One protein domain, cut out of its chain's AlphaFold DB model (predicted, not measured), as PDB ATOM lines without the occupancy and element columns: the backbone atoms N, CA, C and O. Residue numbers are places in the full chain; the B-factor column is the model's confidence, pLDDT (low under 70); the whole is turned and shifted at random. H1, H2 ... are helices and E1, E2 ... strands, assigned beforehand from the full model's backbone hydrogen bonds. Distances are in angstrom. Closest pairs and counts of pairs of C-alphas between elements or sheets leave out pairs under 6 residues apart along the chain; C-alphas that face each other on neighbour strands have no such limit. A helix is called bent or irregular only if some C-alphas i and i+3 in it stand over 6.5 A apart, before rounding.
ATOM      1  N   ILE A  46     252.915 199.537 240.082       63.25
ATOM      2  CA  ILE A  46     252.929 200.926 239.620       63.25
ATOM      3  C   ILE A  46     254.339 201.455 239.324       63.25
ATOM      4  O   ILE A  46     254.480 202.255 238.413       63.25
ATOM      5  N   LEU A  47     255.373 200.984 240.026       71.38
ATOM      6  CA  LEU A  47     256.771 201.403 239.846       71.38
ATOM      7  C   LEU A  47     257.566 200.466 238.922       71.38
ATOM      8  O   LEU A  47     258.757 200.671 238.708       71.38
ATOM      9  N   SER A  48     256.937 199.431 238.363       80.19
ATOM     10  CA  SER A  48     257.590 198.516 237.425       80.19
ATOM     11  C   SER A  48     258.008 199.234 236.137       80.19
ATOM     12  O   SER A  48     257.188 199.899 235.515       80.19
ATOM     13  N   LEU A  49     259.240 199.005 235.660       80.50
ATOM     14  CA  LEU A  49     259.705 199.470 234.336       80.50
ATOM     15  C   LEU A  49     258.862 198.937 233.170       80.50
ATOM     16  O   LEU A  49     258.923 199.480 232.075       80.50
ATOM     17  N   LYS A  50     258.100 197.862 233.394       83.19
ATOM     18  CA  LYS A  50     257.168 197.325 232.398       83.19
ATOM     19  C   LYS A  50     255.971 198.247 232.190       83.19
ATOM     20  O   LYS A  50     255.287 198.124 231.191       83.19
ATOM     21  N   THR A  51     255.693 199.138 233.133       83.69
ATOM     22  CA  THR A  51     254.572 200.059 233.039       83.69
ATOM     23  C   THR A  51     254.939 201.221 232.125       83.69
ATOM     24  O   THR A  51     255.933 201.905 232.370       83.69
ATOM     25  N   ASP A  52     254.110 201.482 231.114       78.06
ATOM     26  CA  ASP A  52     254.398 202.451 230.051       78.06
ATOM     27  C   ASP A  52     254.756 203.843 230.600       78.06
ATOM     28  O   ASP A  52     255.699 204.477 230.131       78.06
ATOM     29  N   TRP A  53     254.069 204.309 231.652       82.06
ATOM     30  CA  TRP A  53     254.362 205.615 232.257       82.06
ATOM     31  C   TRP A  53     255.747 205.660 232.920       82.06
ATOM     32  O   TRP A  53     256.454 206.654 232.769       82.06
ATOM     33  N   VAL A  54     256.157 204.594 233.624       86.25
ATOM     34  CA  VAL A  54     257.482 204.510 234.265       86.25
ATOM     35  C   VAL A  54     258.549 204.443 233.192       86.25
ATOM     36  O   VAL A  54     259.567 205.117 233.305       86.25
ATOM     37  N   PHE A  55     258.307 203.662 232.138       88.19
ATOM     38  CA  PHE A  55     259.221 203.539 231.012       88.19
ATOM     39  C   PHE A  55     259.452 204.896 230.333       88.19
ATOM     40  O   PHE A  55     260.597 205.333 230.223       88.19
ATOM     41  N   LYS A  56     258.382 205.624 229.984       86.31
ATOM     42  CA  LYS A  56     258.475 206.982 229.414       86.31
ATOM     43  C   LYS A  56     259.116 207.966 230.379       86.31
ATOM     44  O   LYS A  56     259.931 208.787 229.973       86.31
ATOM     45  N   TRP A  57     258.792 207.884 231.667       86.50
ATOM     46  CA  TRP A  57     259.401 208.755 232.665       86.50
ATOM     47  C   TRP A  57     260.911 208.498 232.791       86.50
ATOM     48  O   TRP A  57     261.696 209.446 232.838       86.50
ATOM     49  N   MET A  58     261.332 207.234 232.804       87.56
ATOM     50  CA  MET A  58     262.735 206.841 232.913       87.56
ATOM     51  C   MET A  58     263.532 207.134 231.650       87.56
ATOM     52  O   MET A  58     264.657 207.590 231.768       87.56
ATOM     53  N   PHE A  59     262.984 206.884 230.465       90.88
ATOM     54  CA  PHE A  59     263.773 206.891 229.231       90.88
ATOM     55  C   PHE A  59     263.394 208.007 228.251       90.88
ATOM     56  O   PHE A  59     264.180 208.315 227.367       90.88
ATOM     57  N   GLY A  60     262.235 208.648 228.404       86.88
ATOM     58  CA  GLY A  60     261.732 209.697 227.506       86.88
ATOM     59  C   GLY A  60     262.000 211.133 227.968       86.88
ATOM     60  O   GLY A  60     261.374 212.058 227.459       86.88
ATOM     61  N   GLN A  61     262.866 211.344 228.965       87.56
ATOM     62  CA  GLN A  61     263.202 212.674 229.487       87.56
ATOM     63  C   GLN A  61     264.676 213.006 229.265       87.56
ATOM     64  O   GLN A  61     265.542 212.187 229.568       87.56
ATOM     65  N   GLU A  62     264.963 214.257 228.890       90.50
ATOM     66  CA  GLU A  62     266.329 214.751 228.653       90.50
ATOM     67  C   GLU A  62     267.268 214.488 229.840       90.50
ATOM     68  O   GLU A  62     268.392 214.022 229.672       90.50
ATOM     69  N   LYS A  63     266.773 214.681 231.070       91.94
ATOM     70  CA  LYS A  63     267.546 214.460 232.304       91.94
ATOM     71  C   LYS A  63     268.006 213.005 232.501       91.94
ATOM     72  O   LYS A  63     268.924 212.759 233.275       91.94
ATOM     73  N   HIS A  64     267.344 212.048 231.851       91.81
ATOM     74  CA  HIS A  64     267.662 210.623 231.921       91.81
ATOM     75  C   HIS A  64     268.252 210.083 230.610       91.81
ATOM     76  O   HIS A  64     268.491 208.880 230.501       91.81
ATOM     77  N   LYS A  65     268.532 210.951 229.628       94.50
ATOM     78  CA  LYS A  65     269.117 210.576 228.335       94.50
ATOM     79  C   LYS A  65     270.340 209.646 228.452       94.50
ATOM     80  O   LYS A  65     270.368 208.661 227.716       94.50
ATOM     81  N   PRO A  66     271.291 209.847 229.391       95.62
ATOM     82  CA  PRO A  66     272.420 208.926 229.549       95.62
ATOM     83  C   PRO A  66     272.002 207.476 229.846       95.62
ATOM     84  O   PRO A  66     272.581 206.550 229.291       95.62
ATOM     85  N   LEU A  67     270.943 207.267 230.641       94.31
ATOM     86  CA  LEU A  67     270.437 205.923 230.954       94.31
ATOM     87  C   LEU A  67     269.870 205.224 229.717       94.31
ATOM     88  O   LEU A  67     270.020 204.011 229.563       94.31
ATOM     89  N   LEU A  68     269.200 205.982 228.844       94.75
ATOM     90  CA  LEU A  68     268.699 205.455 227.581       94.75
ATOM     91  C   LEU A  68     269.860 205.086 226.646       94.75
ATOM     92  O   LEU A  68     269.840 204.006 226.061       94.75
ATOM     93  N   ILE A  69     270.882 205.939 226.544       95.88
ATOM     94  CA  ILE A  69     272.082 205.672 225.736       95.88
ATOM     95  C   ILE A  69     272.773 204.381 226.198       95.88
ATOM     96  O   ILE A  69     273.038 203.503 225.374       95.88
ATOM     97  N   ASP A  70     272.998 204.220 227.506       95.19
ATOM     98  CA  ASP A  70     273.617 203.016 228.074       95.19
ATOM     99  C   ASP A  70     272.803 201.754 227.762       95.19
ATOM    100  O   ASP A  70     273.351 200.734 227.330       95.19
ATOM    101  N   LEU A  71     271.478 201.826 227.937       93.75
ATOM    102  CA  LEU A  71     270.574 200.722 227.628       93.75
ATOM    103  C   LEU A  71     270.644 200.341 226.146       93.75
ATOM    104  O   LEU A  71     270.772 199.161 225.822       93.75
ATOM    105  N   LEU A  72     270.571 201.316 225.241       95.12
ATOM    106  CA  LEU A  72     270.586 201.070 223.801       95.12
ATOM    107  C   LEU A  72     271.923 200.492 223.337       95.12
ATOM    108  O   LEU A  72     271.932 199.511 222.595       95.12
ATOM    109  N   ASN A  73     273.045 201.015 223.831       95.06
ATOM    110  CA  ASN A  73     274.367 200.459 223.539       95.06
ATOM    111  C   ASN A  73     274.494 199.004 224.026       95.06
ATOM    112  O   ASN A  73     275.031 198.155 223.307       95.06
ATOM    113  N   ALA A  74     273.933 198.675 225.195       93.12
ATOM    114  CA  ALA A  74     273.888 197.298 225.691       93.12
ATOM    115  C   ALA A  74     273.011 196.376 224.819       93.12
ATOM    116  O   ALA A  74     273.338 195.202 224.641       93.12
ATOM    117  N   ILE A  75     271.916 196.895 224.253       92.56
ATOM    118  CA  ILE A  75     271.021 196.155 223.346       92.56
ATOM    119  C   ILE A  75     271.680 195.914 221.985       92.56
ATOM    120  O   ILE A  75     271.559 194.822 221.427       92.56
ATOM    121  N   LEU A  76     272.387 196.911 221.453       90.12
ATOM    122  CA  LEU A  76     273.057 196.832 220.154       90.12
ATOM    123  C   LEU A  76     274.358 196.013 220.204       90.12
ATOM    124  O   LEU A  76     274.808 195.533 219.166       90.12
ATOM    125  N   GLN A  77     274.925 195.782 221.395       83.81
ATOM    126  CA  GLN A  77     276.066 194.883 221.640       83.81
ATOM    127  C   GLN A  77     277.288 195.164 220.743       83.81
ATOM    128  O   GLN A  77     277.980 194.237 220.329       83.81
ATOM    129  N   GLY A  78     277.536 196.432 220.399       75.94
ATOM    130  CA  GLY A  78     278.660 196.827 219.540       75.94
ATOM    131  C   GLY A  78     278.568 196.334 218.091       75.94
ATOM    132  O   GLY A  78     279.563 196.381 217.372       75.94
ATOM    133  N   LYS A  79     277.395 195.855 217.649       76.81
ATOM    134  CA  LYS A  79     277.136 195.539 216.232       76.81
ATOM    135  C   LYS A  79     277.080 196.793 215.359       76.81
ATOM    136  O   LYS A  79     277.228 196.689 214.150       76.81
ATOM    137  N   GLU A  80     276.879 197.940 215.996       81.19
ATOM    138  CA  GLU A  80     276.855 199.275 215.414       81.19
ATOM    139  C   GLU A  80     277.847 200.171 216.171       81.19
ATOM    140  O   GLU A  80     278.222 199.837 217.308       81.19
ATOM    141  N   PRO A  81     278.273 201.303 215.581       85.56
ATOM    142  CA  PRO A  81     279.007 202.327 216.309       85.56
ATOM    143  C   PRO A  81     278.280 202.712 217.610       85.56
ATOM    144  O   PRO A  81     277.051 202.789 217.623       85.56
ATOM    145  N   PRO A  82     279.009 202.950 218.716       91.50
ATOM    146  CA  PRO A  82     278.389 203.365 219.965       91.50
ATOM    147  C   PRO A  82     277.567 204.643 219.793       91.50
ATOM    148  O   PRO A  82     278.039 205.624 219.217       91.50
ATOM    149  N   ILE A  83     276.363 204.652 220.356       94.44
ATOM    150  CA  ILE A  83     275.539 205.852 220.469       94.44
ATOM    151  C   ILE A  83     276.222 206.783 221.471       94.44
ATOM    152  O   ILE A  83     276.392 206.419 222.636       94.44
ATOM    153  N   ILE A  84     276.613 207.969 221.004       94.75
ATOM    154  CA  ILE A  84     277.277 209.000 221.816       94.75
ATOM    155  C   ILE A  84     276.253 210.004 222.351       94.75
ATOM    156  O   ILE A  84     276.355 210.444 223.493       94.75
ATOM    157  N   ASP A  85     275.261 210.351 221.530       96.12
ATOM    158  CA  ASP A  85     274.190 211.274 221.893       96.12
ATOM    159  C   ASP A  85     272.889 210.939 221.151       96.12
ATOM    160  O   ASP A  85     272.892 210.238 220.132       96.12
ATOM    161  N   LEU A  86     271.781 211.454 221.681       95.56
ATOM    162  CA  LEU A  86     270.431 211.318 221.145       95.56
ATOM    163  C   LEU A  86     269.709 212.666 221.181       95.56
ATOM    164  O   LEU A  86     269.831 213.438 222.131       95.56
ATOM    165  N   THR A  87     268.877 212.902 220.175       95.94
ATOM    166  CA  THR A  87     267.867 213.962 220.169       95.94
ATOM    167  C   THR A  87     266.487 213.322 220.234       95.94
ATOM    168  O   THR A  87     266.157 212.496 219.382       95.94
ATOM    169  N   PHE A  88     265.678 213.679 221.235       93.88
ATOM    170  CA  PHE A  88     264.280 213.250 221.291       93.88
ATOM    171  C   PHE A  88     263.461 213.978 220.226       93.88
ATOM    172  O   PHE A  88     263.505 215.201 220.104       93.88
ATOM    173  N   ASN A  89     262.685 213.212 219.473       89.94
ATOM    174  CA  ASN A  89     261.832 213.689 218.398       89.94
ATOM    175  C   ASN A  89     260.362 213.663 218.834       89.94
ATOM    176  O   ASN A  89     259.982 212.940 219.756       89.94
ATOM    177  N   ASN A  90     259.502 214.394 218.123       81.44
ATOM    178  CA  ASN A  90     258.063 214.322 218.365       81.44
ATOM    179  C   ASN A  90     257.494 212.977 217.862       81.44
ATOM    180  O   ASN A  90     257.555 212.665 216.671       81.44
ATOM    181  N   THR A  91     256.917 212.196 218.775       72.00
ATOM    182  CA  THR A  91     256.302 210.884 218.520       72.00
ATOM    183  C   THR A  91     255.012 210.975 217.703       72.00
ATOM    184  O   THR A  91     254.702 210.051 216.954       72.00
ATOM    185  N   GLU A  92     254.277 212.087 217.798       63.59
ATOM    186  CA  GLU A  92     253.019 212.300 217.064       63.59
ATOM    187  C   GLU A  92     253.247 212.401 215.560       63.59
ATOM    188  O   GLU A  92     252.417 211.941 214.779       63.59
ATOM    189  N   GLN A  93     254.413 212.914 215.147       59.56
ATOM    190  CA  GLN A  93     254.720 213.092 213.736       59.56
ATOM    191  C   GLN A  93     254.593 211.771 212.977       59.56
ATOM    192  O   GLN A  93     254.132 211.781 211.841       59.56
ATOM    193  N   ILE A  94     254.996 210.632 213.550       57.38
ATOM    194  CA  ILE A  94     254.912 209.335 212.857       57.38
ATOM    195  C   ILE A  94     253.502 208.734 212.919       57.38
ATOM    196  O   ILE A  94     253.099 208.021 211.998       57.38
ATOM    197  N   GLY A  95     252.729 209.086 213.944       51.44
ATOM    198  CA  GLY A  95     251.399 208.545 214.183       51.44
ATOM    199  C   GLY A  95     250.321 208.965 213.199       51.44
ATOM    200  O   GLY A  95     249.422 208.172 212.929       51.44
ATOM    201  N   GLU A  96     250.421 210.169 212.636       52.16
ATOM    202  CA  GLU A  96     249.405 210.718 211.726       52.16
ATOM    203  C   GLU A  96     249.244 209.907 210.427       52.16
ATOM    204  O   GLU A  96     248.174 209.917 209.824       52.16
ATOM    205  N   GLN A  97     250.270 209.165 209.995       54.53
ATOM    206  CA  GLN A  97     250.270 208.491 208.690       54.53
ATOM    207  C   GLN A  97     249.668 207.082 208.678       54.53
ATOM    208  O   GLN A  97     249.420 206.560 207.594       54.53
ATOM    209  N   LEU A  98     249.470 206.438 209.833       55.34
ATOM    210  CA  LEU A  98     249.238 204.991 209.853       55.34
ATOM    211  C   LEU A  98     247.777 204.550 209.774       55.34
ATOM    212  O   LEU A  98     247.576 203.457 209.263       55.34
ATOM    213  N   ASP A  99     246.784 205.334 210.226       46.12
ATOM    214  CA  ASP A  99     245.359 204.986 209.998       46.12
ATOM    215  C   ASP A  99     244.321 206.014 210.520       46.12
ATOM    216  O   ASP A  99     243.273 205.638 211.051       46.12
ATOM    217  N   ASN A 100     244.604 207.327 210.512       44.59
ATOM    218  CA  ASN A 100     243.768 208.338 211.207       44.59
ATOM    219  C   ASN A 100     243.602 208.108 212.732       44.59
ATOM    220  O   ASN A 100     242.863 208.827 213.407       44.59
ATOM    221  N   ARG A 101     244.289 207.107 213.296       50.31
ATOM    222  CA  ARG A 101     244.506 206.933 214.731       50.31
ATOM    223  C   ARG A 101     245.897 207.465 215.019       50.31
ATOM    224  O   ARG A 101     246.851 206.969 214.431       50.31
ATOM    225  N   ASN A 102     246.013 208.430 215.925       48.97
ATOM    226  CA  ASN A 102     247.305 208.950 216.366       48.97
ATOM    227  C   ASN A 102     248.121 207.804 216.986       48.97
ATOM    228  O   ASN A 102     247.939 207.469 218.158       48.97
ATOM    229  N   VAL A 103     248.984 207.154 216.198       50.84
ATOM    230  CA  VAL A 103     249.913 206.143 216.713       50.84
ATOM    231  C   VAL A 103     251.061 206.880 217.393       50.84
ATOM    232  O   VAL A 103     252.015 207.308 216.757       50.84
ATOM    233  N   ILE A 104     250.938 207.068 218.700       59.56
ATOM    234  CA  ILE A 104     251.967 207.710 219.511       59.56
ATOM    235  C   ILE A 104     252.935 206.627 219.972       59.56
ATOM    236  O   ILE A 104     252.539 205.728 220.714       59.56
ATOM    237  N   PHE A 105     254.187 206.724 219.532       74.31
ATOM    238  CA  PHE A 105     255.255 205.870 220.044       74.31
ATOM    239  C   PHE A 105     255.615 206.207 221.481       74.31
ATOM    240  O   PHE A 105     255.378 207.326 221.943       74.31
ATOM    241  N   ASP A 106     256.225 205.263 222.194       81.94
ATOM    242  CA  ASP A 106     256.665 205.559 223.556       81.94
ATOM    243  C   ASP A 106     257.842 206.528 223.557       81.94
ATOM    244  O   ASP A 106     257.820 207.511 224.301       81.94
ATOM    245  N   ILE A 107     258.850 206.264 222.721       90.88
ATOM    246  CA  ILE A 107     260.013 207.134 222.537       90.88
ATOM    247  C   ILE A 107     260.440 207.089 221.072       90.88
ATOM    248  O   ILE A 107     260.591 206.021 220.480       90.88
ATOM    249  N   TYR A 108     260.695 208.263 220.504       93.56
ATOM    250  CA  TYR A 108     261.323 208.406 219.199       93.56
ATOM    251  C   TYR A 108     262.531 209.329 219.331       93.56
ATOM    252  O   TYR A 108     262.417 210.424 219.881       93.56
ATOM    253  N   CYS A 109     263.693 208.893 218.856       94.81
ATOM    254  CA  CYS A 109     264.909 209.695 218.897       94.81
ATOM    255  C   CYS A 109     265.790 209.466 217.668       94.81
ATOM    256  O   CYS A 109     265.634 208.476 216.950       94.81
ATOM    257  N   THR A 110     266.687 210.413 217.419       95.62
ATOM    258  CA  THR A 110     267.712 210.335 216.376       95.62
ATOM    259  C   THR A 110     269.082 210.448 217.033       95.62
ATOM    260  O   THR A 110     269.291 211.302 217.896       95.62
ATOM    261  N   THR A 111     270.001 209.570 216.663       95.81
ATOM    262  CA  THR A 111     271.398 209.588 217.115       95.81
ATOM    263  C   THR A 111     272.195 210.689 216.413       95.81
ATOM    264  O   THR A 111     271.781 211.246 215.395       95.81
ATOM    265  N   SER A 112     273.398 210.974 216.912       94.56
ATOM    266  CA  SER A 112     274.330 211.909 216.267       94.56
ATOM    267  C   SER A 112     274.780 211.496 214.856       94.56
ATOM    268  O   SER A 112     275.276 212.341 214.116       94.56
ATOM    269  N   ASP A 113     274.630 210.219 214.484       92.06
ATOM    270  CA  ASP A 113     274.928 209.690 213.143       92.06
ATOM    271  C   ASP A 113     273.682 209.552 212.245       92.06
ATOM    272  O   ASP A 113     273.726 208.871 211.227       92.06
ATOM    273  N   ASN A 114     272.586 210.227 212.610       92.94
ATOM    274  CA  ASN A 114     271.291 210.235 211.920       92.94
ATOM    275  C   ASN A 114     270.514 208.907 211.936       92.94
ATOM    276  O   ASN A 114     269.466 208.807 211.298       92.94
ATOM    277  N   THR A 115     270.944 207.910 212.709       95.06
ATOM    278  CA  THR A 115     270.148 206.702 212.945       95.06
ATOM    279  C   THR A 115     268.869 207.037 213.715       95.06
ATOM    280  O   THR A 115     268.887 207.655 214.780       95.06
ATOM    281  N   HIS A 116     267.732 206.588 213.195       95.25
ATOM    282  CA  HIS A 116     266.423 206.772 213.805       95.25
ATOM    283  C   HIS A 116     266.070 205.581 214.700       95.25
ATOM    284  O   HIS A 116     266.137 204.431 214.269       95.25
ATOM    285  N   LEU A 117     265.640 205.848 215.932       95.75
ATOM    286  CA  LEU A 117     265.289 204.833 216.923       95.75
ATOM    287  C   LEU A 117     263.847 205.042 217.397       95.75
ATOM    288  O   LEU A 117     263.528 206.052 218.026       95.75
ATOM    289  N   ILE A 118     262.986 204.070 217.113       95.19
ATOM    290  CA  ILE A 118     261.612 203.973 217.615       95.19
ATOM    291  C   ILE A 118     261.608 202.911 218.708       95.19
ATOM    292  O   ILE A 118     261.995 201.771 218.454       95.19
ATOM    293  N   ILE A 119     261.193 203.269 219.918       94.69
ATOM    294  CA  ILE A 119     261.258 202.387 221.084       94.69
ATOM    295  C   ILE A 119     259.863 202.226 221.675       94.69
ATOM    296  O   ILE A 119     259.191 203.217 221.948       94.69
ATOM    297  N   GLU A 120     259.470 200.975 221.904       91.81
ATOM    298  CA  GLU A 120     258.120 200.575 222.299       91.81
ATOM    299  C   GLU A 120     258.143 199.620 223.499       91.81
ATOM    300  O   GLU A 120     258.912 198.656 223.509       91.81
ATOM    301  N   MET A 121     257.253 199.826 224.470       90.88
ATOM    302  CA  MET A 121     256.906 198.872 225.524       90.88
ATOM    303  C   MET A 121     255.551 198.234 225.205       90.88
ATOM    304  O   MET A 121     254.549 198.910 225.003       90.88
ATOM    305  N   GLN A 122     255.494 196.904 225.165       90.56
ATOM    306  CA  GLN A 122     254.268 196.167 224.860       90.56
ATOM    307  C   GLN A 122     253.948 195.155 225.945       90.56
ATOM    308  O   GLN A 122     254.572 194.097 226.064       90.56
ATOM    309  N   ASN A 123     252.911 195.465 226.719       89.19
ATOM    310  CA  ASN A 123     252.475 194.626 227.829       89.19
ATOM    311  C   ASN A 123     251.518 193.501 227.428       89.19
ATOM    312  O   ASN A 123     251.467 192.472 228.099       89.19
ATOM    313  N   ILE A 124     250.771 193.688 226.341       87.31
ATOM    314  CA  ILE A 124     249.734 192.759 225.891       87.31
ATOM    315  C   ILE A 124     250.099 192.255 224.502       87.31
ATOM    316  O   ILE A 124     250.420 193.043 223.611       87.31
ATOM    317  N   LYS A 125     250.016 190.935 224.305       88.00
ATOM    318  CA  LYS A 125     250.198 190.326 222.989       88.00
ATOM    319  C   LYS A 125     249.026 190.720 222.097       88.00
ATOM    320  O   LYS A 125     247.908 190.250 222.289       88.00
ATOM    321  N   GLN A 126     249.297 191.578 221.125       84.81
ATOM    322  CA  GLN A 126     248.326 191.979 220.116       84.81
ATOM    323  C   GLN A 126     248.520 191.133 218.852       84.81
ATOM    324  O   GLN A 126     249.666 190.837 218.490       84.81
ATOM    325  N   PRO A 127     247.436 190.741 218.160       86.00
ATOM    326  CA  PRO A 127     247.541 190.197 216.812       86.00
ATOM    327  C   PRO A 127     248.322 191.160 215.905       86.00
ATOM    328  O   PRO A 127     248.206 192.375 216.057       86.00
ATOM    329  N   HIS A 128     249.107 190.623 214.968       88.00
ATOM    330  CA  HIS A 128     249.796 191.414 213.935       88.00
ATOM    331  C   HIS A 128     250.781 192.477 214.462       88.00
ATOM    332  O   HIS A 128     251.062 193.468 213.791       88.00
ATOM    333  N   TYR A 129     251.345 192.297 215.665       90.31
ATOM    334  CA  TYR A 129     252.295 193.276 216.208       90.31
ATOM    335  C   TYR A 129     253.560 193.431 215.348       90.31
ATOM    336  O   TYR A 129     254.067 194.541 215.210       90.31
ATOM    337  N   ILE A 130     254.044 192.349 214.726       91.69
ATOM    338  CA  ILE A 130     255.179 192.430 213.793       91.69
ATOM    339  C   ILE A 130     254.845 193.342 212.610       91.69
ATOM    340  O   ILE A 130     255.657 194.195 212.266       91.69
ATOM    341  N   ASP A 131     253.644 193.215 212.040       92.00
ATOM    342  CA  ASP A 131     253.204 194.038 210.909       92.00
ATOM    343  C   ASP A 131     253.157 195.522 211.302       92.00
ATOM    344  O   ASP A 131     253.580 196.390 210.541       92.00
ATOM    345  N   ARG A 132     252.737 195.824 212.539       90.00
ATOM    346  CA  ARG A 132     252.786 197.186 213.092       90.00
ATOM    347  C   ARG A 132     254.210 197.700 213.259       90.00
ATOM    348  O   ARG A 132     254.500 198.801 212.810       90.00
ATOM    349  N   ALA A 133     255.091 196.916 213.880       92.50
ATOM    350  CA  ALA A 133     256.493 197.294 214.051       92.50
ATOM    351  C   ALA A 133     257.169 197.554 212.693       92.50
ATOM    352  O   ALA A 133     257.904 198.527 212.537       92.50
ATOM    353  N   LEU A 134     256.855 196.733 211.687       93.88
ATOM    354  CA  LEU A 134     257.303 196.932 210.314       93.88
ATOM    355  C   LEU A 134     256.767 198.249 209.736       93.88
ATOM    356  O   LEU A 134     257.541 199.047 209.208       93.88
ATOM    357  N   ALA A 135     255.467 198.502 209.879       90.81
ATOM    358  CA  ALA A 135     254.835 199.726 209.402       90.81
ATOM    359  C   ALA A 135     255.441 200.981 210.056       90.81
ATOM    360  O   ALA A 135     255.629 201.989 209.382       90.81
ATOM    361  N   TYR A 136     255.829 200.919 211.333       90.44
ATOM    362  CA  TYR A 136     256.497 202.027 212.030       90.44
ATOM    363  C   TYR A 136     257.835 202.376 211.385       90.44
ATOM    364  O   TYR A 136     258.098 203.542 211.080       90.44
ATOM    365  N   GLY A 137     258.651 201.354 211.123       93.19
ATOM    366  CA  GLY A 137     259.929 201.525 210.447       93.19
ATOM    367  C   GLY A 137     259.767 202.070 209.028       93.19
ATOM    368  O   GLY A 137     260.416 203.050 208.673       93.19
ATOM    369  N   ILE A 138     258.847 201.500 208.243       91.56
ATOM    370  CA  ILE A 138     258.565 201.945 206.868       91.56
ATOM    371  C   ILE A 138     258.090 203.402 206.843       91.56
ATOM    372  O   ILE A 138     258.582 204.190 206.039       91.56
ATOM    373  N   THR A 139     257.178 203.793 207.735       88.50
ATOM    374  CA  THR A 139     256.699 205.180 207.814       88.50
ATOM    375  C   THR A 139     257.836 206.142 208.163       88.50
ATOM    376  O   THR A 139     257.945 207.206 207.554       88.50
ATOM    377  N   SER A 140     258.726 205.768 209.088       90.06
ATOM    378  CA  SER A 140     259.923 206.560 209.408       90.06
ATOM    379  C   SER A 140     260.864 206.702 208.208       90.06
ATOM    380  O   SER A 140     261.288 207.815 207.906       90.06
ATOM    381  N   MET A 141     261.117 205.620 207.465       90.94
ATOM    382  CA  MET A 141     261.931 205.655 206.244       90.94
ATOM    383  C   MET A 141     261.299 206.535 205.160       90.94
ATOM    384  O   MET A 141     261.977 207.377 204.577       90.94
ATOM    385  N   ASN A 142     259.992 206.403 204.923       88.19
ATOM    386  CA  ASN A 142     259.277 207.202 203.926       88.19
ATOM    387  C   ASN A 142     259.374 208.704 204.214       88.19
ATOM    388  O   ASN A 142     259.535 209.493 203.288       88.19
ATOM    389  N   LYS A 143     259.361 209.109 205.487       85.88
ATOM    390  CA  LYS A 143     259.518 210.520 205.873       85.88
ATOM    391  C   LYS A 143     260.858 211.124 205.472       85.88
ATOM    392  O   LYS A 143     260.927 212.325 205.214       85.88
ATOM    393  N   GLN A 144     261.910 210.315 205.392       88.00
ATOM    394  CA  GLN A 144     263.218 210.776 204.921       88.00
ATOM    395  C   GLN A 144     263.171 211.160 203.427       88.00
ATOM    396  O   GLN A 144     263.932 212.018 202.974       88.00
ATOM    397  N   LEU A 145     262.225 210.590 202.673       84.00
ATOM    398  CA  LEU A 145     262.033 210.792 201.234       84.00
ATOM    399  C   LEU A 145     261.074 211.945 200.889       84.00
ATOM    400  O   LEU A 145     260.757 212.139 199.719       84.00
ATOM    401  N   ASN A 146     260.628 212.735 201.872       70.44
ATOM    402  CA  ASN A 146     259.584 213.760 201.710       70.44
ATOM    403  C   ASN A 146     259.941 214.947 200.782       70.44
ATOM    404  O   ASN A 146     259.138 215.867 200.629       70.44
ATOM    405  N   THR A 147     261.111 214.953 200.139       63.16
ATOM    406  CA  THR A 147     261.474 215.926 199.099       63.16
ATOM    407  C   THR A 147     262.015 215.208 197.860       63.16
ATOM    408  O   THR A 147     262.765 214.239 197.970       63.16
ATOM    409  N   GLN A 148     261.706 215.719 196.659       61.44
ATOM    410  CA  GLN A 148     262.229 215.179 195.387       61.44
ATOM    411  C   GLN A 148     263.766 215.069 195.366       61.44
ATOM    412  O   GLN A 148     264.314 214.186 194.715       61.44
ATOM    413  N   SER A 149     264.470 215.929 196.110       65.31
ATOM    414  CA  SER A 149     265.933 215.919 196.214       65.31
ATOM    415  C   SER A 149     266.506 214.775 197.060       65.31
ATOM    416  O   SER A 149     267.689 214.463 196.930       65.31
ATOM    417  N   ASN A 150     265.702 214.141 197.918       72.31
ATOM    418  CA  ASN A 150     266.161 213.064 198.793       72.31
ATOM    419  C   ASN A 150     266.006 211.669 198.174       72.31
ATOM    420  O   ASN A 150     266.603 210.728 198.681       72.31
ATOM    421  N   TRP A 151     265.295 211.530 197.048       72.25
ATOM    422  CA  TRP A 151     265.084 210.237 196.382       72.25
ATOM    423  C   TRP A 151     266.385 209.536 195.957       72.25
ATOM    424  O   TRP A 151     266.461 208.312 195.922       72.25
ATOM    425  N   HIS A 152     267.426 210.312 195.651       77.62
ATOM    426  CA  HIS A 152     268.735 209.791 195.244       77.62
ATOM    427  C   HIS A 152     269.732 209.650 196.400       77.62
ATOM    428  O   HIS A 152     270.880 209.270 196.170       77.62
ATOM    429  N   LYS A 153     269.329 209.970 197.633       83.75
ATOM    430  CA  LYS A 153     270.190 209.820 198.804       83.75
ATOM    431  C   LYS A 153     269.975 208.448 199.442       83.75
ATOM    432  O   LYS A 153     268.846 207.959 199.463       83.75
ATOM    433  N   PRO A 154     271.029 207.824 199.991       87.31
ATOM    434  CA  PRO A 154     270.855 206.670 200.857       87.31
ATOM    435  C   PRO A 154     269.938 207.026 202.033       87.31
ATOM    436  O   PRO A 154     270.090 208.089 202.629       87.31
ATOM    437  N   LEU A 155     269.018 206.124 202.374       92.12
ATOM    438  CA  LEU A 155     268.219 206.242 203.593       92.12
ATOM    439  C   LEU A 155     269.116 206.130 204.822       92.12
ATOM    440  O   LEU A 155     270.067 205.345 204.823       92.12
ATOM    441  N   GLU A 156     268.778 206.847 205.879       94.12
ATOM    442  CA  GLU A 156     269.384 206.655 207.188       94.12
ATOM    443  C   GLU A 156     268.781 205.424 207.877       94.12
ATOM    444  O   GLU A 156     267.593 205.128 207.678       94.12
ATOM    445  N   PRO A 157     269.572 204.661 208.657       95.44
ATOM    446  CA  PRO A 157     269.072 203.464 209.316       95.44
ATOM    447  C   PRO A 157     267.927 203.771 210.287       95.44
ATOM    448  O   PRO A 157     267.941 204.772 211.002       95.44
ATOM    449  N   VAL A 158     266.952 202.866 210.344       96.00
ATOM    450  CA  VAL A 158     265.834 202.898 211.285       96.00
ATOM    451  C   VAL A 158     265.836 201.618 212.112       96.00
ATOM    452  O   VAL A 158     265.868 200.509 211.571       96.00
ATOM    453  N   TYR A 159     265.766 201.776 213.429       96.75
ATOM    454  CA  TYR A 159     265.599 200.696 214.390       96.75
ATOM    455  C   TYR A 159     264.250 200.819 215.079       96.75
ATOM    456  O   TYR A 159     263.943 201.847 215.678       96.75
ATOM    457  N   VAL A 160     263.476 199.740 215.054       96.69
ATOM    458  CA  VAL A 160     262.285 199.585 215.888       96.69
ATOM    459  C   VAL A 160     262.626 198.602 216.999       96.69
ATOM    460  O   VAL A 160     262.835 197.416 216.746       96.69
ATOM    461  N   ILE A 161     262.728 199.101 218.228       96.69
ATOM    462  CA  ILE A 161     263.156 198.354 219.412       96.69
ATOM    463  C   ILE A 161     261.943 198.142 220.311       96.69
ATOM    464  O   ILE A 161     261.439 199.063 220.945       96.69
ATOM    465  N   SER A 162     261.466 196.907 220.364       95.44
ATOM    466  CA  SER A 162     260.254 196.520 221.080       95.44
ATOM    467  C   SER A 162     260.596 195.715 222.328       95.44
ATOM    468  O   SER A 162     261.049 194.573 222.242       95.44
ATOM    469  N   PHE A 163     260.332 196.279 223.499       94.38
ATOM    470  CA  PHE A 163     260.314 195.556 224.762       94.38
ATOM    471  C   PHE A 163     258.950 194.885 224.916       94.38
ATOM    472  O   PHE A 163     257.941 195.553 225.109       94.38
ATOM    473  N   VAL A 164     258.900 193.557 224.829       93.81
ATOM    474  CA  VAL A 164     257.645 192.800 224.887       93.81
ATOM    475  C   VAL A 164     257.557 192.001 226.186       93.81
ATOM    476  O   VAL A 164     258.453 191.231 226.539       93.81
ATOM    477  N   ASN A 165     256.460 192.160 226.924       92.50
ATOM    478  CA  ASN A 165     256.210 191.468 228.192       92.50
ATOM    479  C   ASN A 165     255.465 190.131 228.002       92.50
ATOM    480  O   ASN A 165     254.657 189.721 228.831       92.50
ATOM    481  N   PHE A 166     255.732 189.444 226.896       91.88
ATOM    482  CA  PHE A 166     255.170 188.141 226.551       91.88
ATOM    483  C   PHE A 166     256.191 187.341 225.736       91.88
ATOM    484  O   PHE A 166     257.161 187.898 225.226       91.88
ATOM    485  N   ILE A 167     255.978 186.028 225.623       92.44
ATOM    486  CA  ILE A 167     256.774 185.169 224.742       92.44
ATOM    487  C   ILE A 167     256.119 185.170 223.356       92.44
ATOM    488  O   ILE A 167     254.917 184.922 223.214       92.44
ATOM    489  N   TYR A 168     256.913 185.487 222.341       91.00
ATOM    490  CA  TYR A 168     256.498 185.587 220.948       91.00
ATOM    491  C   TYR A 168     257.267 184.627 220.040       91.00
ATOM    492  O   TYR A 168     256.648 183.994 219.191       91.00
ATOM    493  N   PHE A 169     258.584 184.495 220.217       92.25
ATOM    494  CA  PHE A 169     259.426 183.666 219.352       92.25
ATOM    495  C   PHE A 169     259.780 182.337 220.024       92.25
ATOM    496  O   PHE A 169     260.151 182.307 221.202       92.25
ATOM    497  N   GLU A 170     259.739 181.247 219.260       90.75
ATOM    498  CA  GLU A 170     260.146 179.903 219.694       90.75
ATOM    499  C   GLU A 170     261.676 179.766 219.699       90.75
ATOM    500  O   GLU A 170     262.283 179.098 218.867       90.75
ATOM    501  N   LYS A 171     262.325 180.478 220.622       91.31
ATOM    502  CA  LYS A 171     263.776 180.432 220.832       91.31
ATOM    503  C   LYS A 171     264.146 180.777 222.270       91.31
ATOM    504  O   LYS A 171     263.436 181.547 222.917       91.31
ATOM    505  N   ASP A 172     265.304 180.319 222.729       89.94
ATOM    506  CA  ASP A 172     265.745 180.553 224.113       89.94
ATOM    507  C   ASP A 172     266.258 181.975 224.370       89.94
ATOM    508  O   ASP A 172     266.108 182.508 225.471       89.94
ATOM    509  N   SER A 173     266.871 182.608 223.365       92.25
ATOM    510  CA  SER A 173     267.380 183.974 223.508       92.25
ATOM    511  C   SER A 173     266.239 184.956 223.784       92.25
ATOM    512  O   SER A 173     265.224 184.947 223.088       92.25
ATOM    513  N   PHE A 174     266.443 185.849 224.756       94.44
ATOM    514  CA  PHE A 174     265.503 186.927 225.070       94.44
ATOM    515  C   PHE A 174     265.508 188.055 224.033       94.44
ATOM    516  O   PHE A 174     264.623 188.901 224.074       94.44
ATOM    517  N   ILE A 175     266.496 188.100 223.133       94.44
ATOM    518  CA  ILE A 175     266.641 189.160 222.134       94.44
ATOM    519  C   ILE A 175     266.618 188.593 220.714       94.44
ATOM    520  O   ILE A 175     267.365 187.667 220.380       94.44
ATOM    521  N   SER A 176     265.759 189.150 219.862       94.25
ATOM    522  CA  SER A 176     265.675 188.905 218.415       94.25
ATOM    523  C   SER A 176     266.117 190.128 217.641       94.25
ATOM    524  O   SER A 176     265.622 191.210 217.912       94.25
ATOM    525  N   HIS A 177     266.980 189.926 216.647       93.25
ATOM    526  CA  HIS A 177     267.277 190.920 215.619       93.25
ATOM    527  C   HIS A 177     266.750 190.389 214.288       93.25
ATOM    528  O   HIS A 177     267.027 189.240 213.941       93.25
ATOM    529  N   ALA A 178     266.010 191.215 213.559       93.25
ATOM    530  CA  ALA A 178     265.519 190.917 212.224       93.25
ATOM    531  C   ALA A 178     265.827 192.090 211.287       93.25
ATOM    532  O   ALA A 178     265.721 193.253 211.675       93.25
ATOM    533  N   ARG A 179     266.229 191.762 210.059       93.38
ATOM    534  CA  ARG A 179     266.531 192.697 208.969       93.38
ATOM    535  C   ARG A 179     266.387 191.974 207.630       93.38
ATOM    536  O   ARG A 179     266.167 190.762 207.610       93.38
ATOM    537  N   LEU A 180     266.522 192.705 206.526       95.00
ATOM    538  CA  LEU A 180     266.455 192.122 205.189       95.00
ATOM    539  C   LEU A 180     267.719 191.302 204.894       95.00
ATOM    540  O   LEU A 180     268.799 191.859 204.682       95.00
ATOM    541  N   ASN A 181     267.554 189.985 204.851       95.12
ATOM    542  CA  ASN A 181     268.613 189.035 204.550       95.12
ATOM    543  C   ASN A 181     268.272 188.220 203.299       95.12
ATOM    544  O   ASN A 181     267.103 187.950 203.024       95.12
ATOM    545  N   ASP A 182     269.311 187.795 202.592       96.81
ATOM    546  CA  ASP A 182     269.244 186.716 201.618       96.81
ATOM    547  C   ASP A 182     268.956 185.394 202.350       96.81
ATOM    548  O   ASP A 182     269.557 185.111 203.390       96.81
ATOM    549  N   LEU A 183     267.997 184.613 201.850       95.62
ATOM    550  CA  LEU A 183     267.494 183.436 202.566       95.62
ATOM    551  C   LEU A 183     268.444 182.239 202.487       95.62
ATOM    552  O   LEU A 183     268.510 181.465 203.440       95.62
ATOM    553  N   ASP A 184     269.187 182.108 201.389       97.00
ATOM    554  CA  ASP A 184     270.073 180.967 201.163       97.00
ATOM    555  C   ASP A 184     271.381 181.128 201.944       97.00
ATOM    556  O   ASP A 184     271.897 180.181 202.539       97.00
ATOM    557  N   THR A 185     271.918 182.347 201.968       95.94
ATOM    558  CA  THR A 185     273.204 182.661 202.603       95.94
ATOM    559  C   THR A 185     273.058 183.210 204.020       95.94
ATOM    560  O   THR A 185     274.031 183.230 204.775       95.94
ATOM    561  N   GLY A 186     271.875 183.712 204.388       92.19
ATOM    562  CA  GLY A 186     271.651 184.440 205.639       92.19
ATOM    563  C   GLY A 186     272.354 185.801 205.698       92.19
ATOM    564  O   GLY A 186     272.360 186.448 206.751       92.19
ATOM    565  N   THR A 187     272.973 186.245 204.600       93.44
ATOM    566  CA  THR A 187     273.715 187.508 204.548       93.44
ATOM    567  C   THR A 187     272.765 188.692 204.444       93.44
ATOM    568  O   THR A 187     271.679 188.600 203.878       93.44
ATOM    569  N   ALA A 188     273.156 189.829 205.017       91.50
ATOM    570  CA  ALA A 188     272.323 191.022 204.980       91.50
ATOM    571  C   ALA A 188     272.364 191.668 203.601       91.50
ATOM    572  O   ALA A 188     273.433 192.056 203.135       91.50
ATOM    573  N   ILE A 189     271.189 191.850 203.001       94.19
ATOM    574  CA  ILE A 189     271.030 192.643 201.778       94.19
ATOM    575  C   ILE A 189     270.985 194.129 202.142       94.19
ATOM    576  O   ILE A 189     271.513 194.973 201.424       94.19
ATOM    577  N   SER A 190     270.357 194.464 203.273       92.25
ATOM    578  CA  SER A 190     270.264 195.837 203.764       92.25
ATOM    579  C   SER A 190     270.178 195.882 205.286       92.25
ATOM    580  O   SER A 190     269.481 195.084 205.912       92.25
ATOM    581  N   SER A 191     270.856 196.865 205.876       90.62
ATOM    582  CA  SER A 191     270.786 197.217 207.300       90.62
ATOM    583  C   SER A 191     269.998 198.509 207.549       90.62
ATOM    584  O   SER A 191     270.122 199.109 208.613       90.62
ATOM    585  N   LYS A 192     269.200 198.978 206.577       94.50
ATOM    586  CA  LYS A 192     268.439 200.235 206.713       94.50
ATOM    587  C   LYS A 192     267.184 200.109 207.570       94.50
ATOM    588  O   LYS A 192     266.800 201.089 208.192       94.50
ATOM    589  N   LEU A 193     266.576 198.927 207.635       96.12
ATOM    590  CA  LEU A 193     265.450 198.647 208.523       96.12
ATOM    591  C   LEU A 193     265.800 197.485 209.442       96.12
ATOM    592  O   LEU A 193     266.057 196.373 208.976       96.12
ATOM    593  N   ASN A 194     265.779 197.749 210.744       96.12
ATOM    594  CA  ASN A 194     266.122 196.783 211.772       96.12
ATOM    595  C   ASN A 194     264.983 196.693 212.782       96.12
ATOM    596  O   ASN A 194     264.534 197.699 213.330       96.12
ATOM    597  N   LEU A 195     264.540 195.474 213.059       96.75
ATOM    598  CA  LEU A 195     263.559 195.190 214.097       96.75
ATOM    599  C   LEU A 195     264.263 194.431 215.219       96.75
ATOM    600  O   LEU A 195     264.892 193.395 214.982       96.75
ATOM    601  N   ILE A 196     264.164 194.945 216.439       96.44
ATOM    602  CA  ILE A 196     264.730 194.322 217.632       96.44
ATOM    603  C   ILE A 196     263.599 194.042 218.611       96.44
ATOM    604  O   ILE A 196     262.876 194.953 218.997       96.44
ATOM    605  N   PHE A 197     263.467 192.794 219.051       96.19
ATOM    606  CA  PHE A 197     262.475 192.403 220.052       96.19
ATOM    607  C   PHE A 197     263.175 191.863 221.293       96.19
ATOM    608  O   PHE A 197     263.947 190.909 221.195       96.19
ATOM    609  N   LEU A 198     262.886 192.459 222.448       95.81
ATOM    610  CA  LEU A 198     263.345 192.022 223.761       95.81
ATOM    611  C   LEU A 198     262.182 191.391 224.528       95.81
ATOM    612  O   LEU A 198     261.318 192.089 225.054       95.81
ATOM    613  N   GLU A 199     262.170 190.066 224.613       94.50
ATOM    614  CA  GLU A 199     261.175 189.285 225.343       94.50
ATOM    615  C   GLU A 199     261.507 189.277 226.838       94.50
ATOM    616  O   GLU A 199     262.217 188.405 227.348       94.50
ATOM    617  N   LEU A 200     260.969 190.262 227.560       93.25
ATOM    618  CA  LEU A 200     261.222 190.483 228.986       93.25
ATOM    619  C   LEU A 200     261.003 189.240 229.867       93.25
ATOM    620  O   LEU A 200     261.790 189.054 230.798       93.25
ATOM    621  N   PRO A 201     260.001 188.364 229.625       92.31
ATOM    622  CA  PRO A 201     259.824 187.148 230.424       92.31
ATOM    623  C   PRO A 201     260.998 186.162 230.339       92.31
ATOM    624  O   PRO A 201     261.166 185.352 231.248       92.31
ATOM    625  N   LYS A 202     261.818 186.226 229.281       93.25
ATOM    626  CA  LYS A 202     262.991 185.356 229.091       93.25
ATOM    627  C   LYS A 202     264.243 185.875 229.804       93.25
ATOM    628  O   LYS A 202     265.223 185.142 229.941       93.25
ATOM    629  N   ILE A 203     264.231 187.122 230.284       89.25
ATOM    630  CA  ILE A 203     265.348 187.692 231.039       89.25
ATOM    631  C   ILE A 203     265.375 187.035 232.420       89.25
ATOM    632  O   ILE A 203     264.570 187.333 233.304       89.25
TER     633      ILE A 203
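This is residues 46 to 203 of the 212 residues of an uncharacterized protein of Pelistega indica (UniProt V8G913). A twisted sheet of six strands forms the core, with H4, the longest helix, packed along one face and H1 and H2 on the other, making three layers, helices on both faces of a sheet. The small H3 sits beside H4, while the hairpin of E5 and E6 makes one side of the sheet and E1 the opposite edge. The printed part has 158 residues, with four named helices and six named strands in the order H1 H2 E1 H3 E2 E3 H4 E4 E5 E6; the mixed sheet runs E1, E2, E3, E4, E6, E5. The class is mixed, helices and strands, and the whole is compact and rounded, with a radius of gyration of the C-alphas of 15.6 A and spans of 48 by 41 by 35 A.

H1, residues 52 to 59, begins at C-alpha 52 (254.398, 202.451, 230.051). H2, residues 62 to 76, is 20.9 A long and irregular, with C-alphas 63 and 66 7.9 A apart. E1 is residues 86 to 88, H3 92 to 95, E2 107 to 111 and E3 116 to 122, 19.6 A long. H4, residues 129 to 144, spans 23.5 A. E4, residues 158 to 164, spans 18.8 A and E5, residues 175 to 181, 17.7 A. E6, residues 188 to 199, spans 23.3 A, bends by 89 degrees at residue 192 and ends at C-alpha 199 (261.175, 189.285, 225.343).

E3 and E4 are parallel, with N 118 and O 159 2.8 A apart, within hydrogen-bond range. With H4 they form a strand-helix-strand unit, two parallel neighbour strands with a helix between, its crossover right-handed. E4 and E6 are parallel (N 160 and O 194, 2.9 A). E6 and E5, a hairpin, are antiparallel (N 178 and O 195, 2.8 A), as are the hairpin E2 and E3 (N 109 and O 117, 3.0 A) and the pair E1 and E2 (N 87 and O 110, 2.8 A). H4 is on the sheet, at a height over the sheet of 8.6 A, over E4 and E6 and only just not over E3, on which 2 of its C-alphas fall; it runs along the strands, at 24 degrees to E4 on the local plane. The closest C-alphas of H4 and E4 are those of Gly 137 and Val 158, 6.1 A apart. H2 is on the opposite face; its closest C-alphas with E1 are Lys 65 and Leu 86, 7.3 A. H1, also on the sheet, touches H2 only at the corner, about perpendicular at 87 degrees, with the C-alphas of Phe 59 and Leu 68 closest at 5.4 A. H3, only just not on the sheet with 4 pairs of C-alphas within 10 A, only just touches residues 136 to 140 of H4, with 3 pairs within 8 A; Ile 94 and Ser 140 have the closest C-alphas, 6.7 A. Every O i to N i+4 pair is within hydrogen-bond range in H1, 9 of 11 in H2 and 11 of 12 in H4; H3 is too short for such a pair.

The two C-alphas farthest apart are those of Ile 46 and His 152, 47.9 A. The printed part has no cut. The links H3 to E2 and H4 to E4 are long, the latter residues 145 to 157. Mean pLDDT of the printed part is 86.7; residue 46, residues 92 to 104 and residues 147 to 149 are under 70.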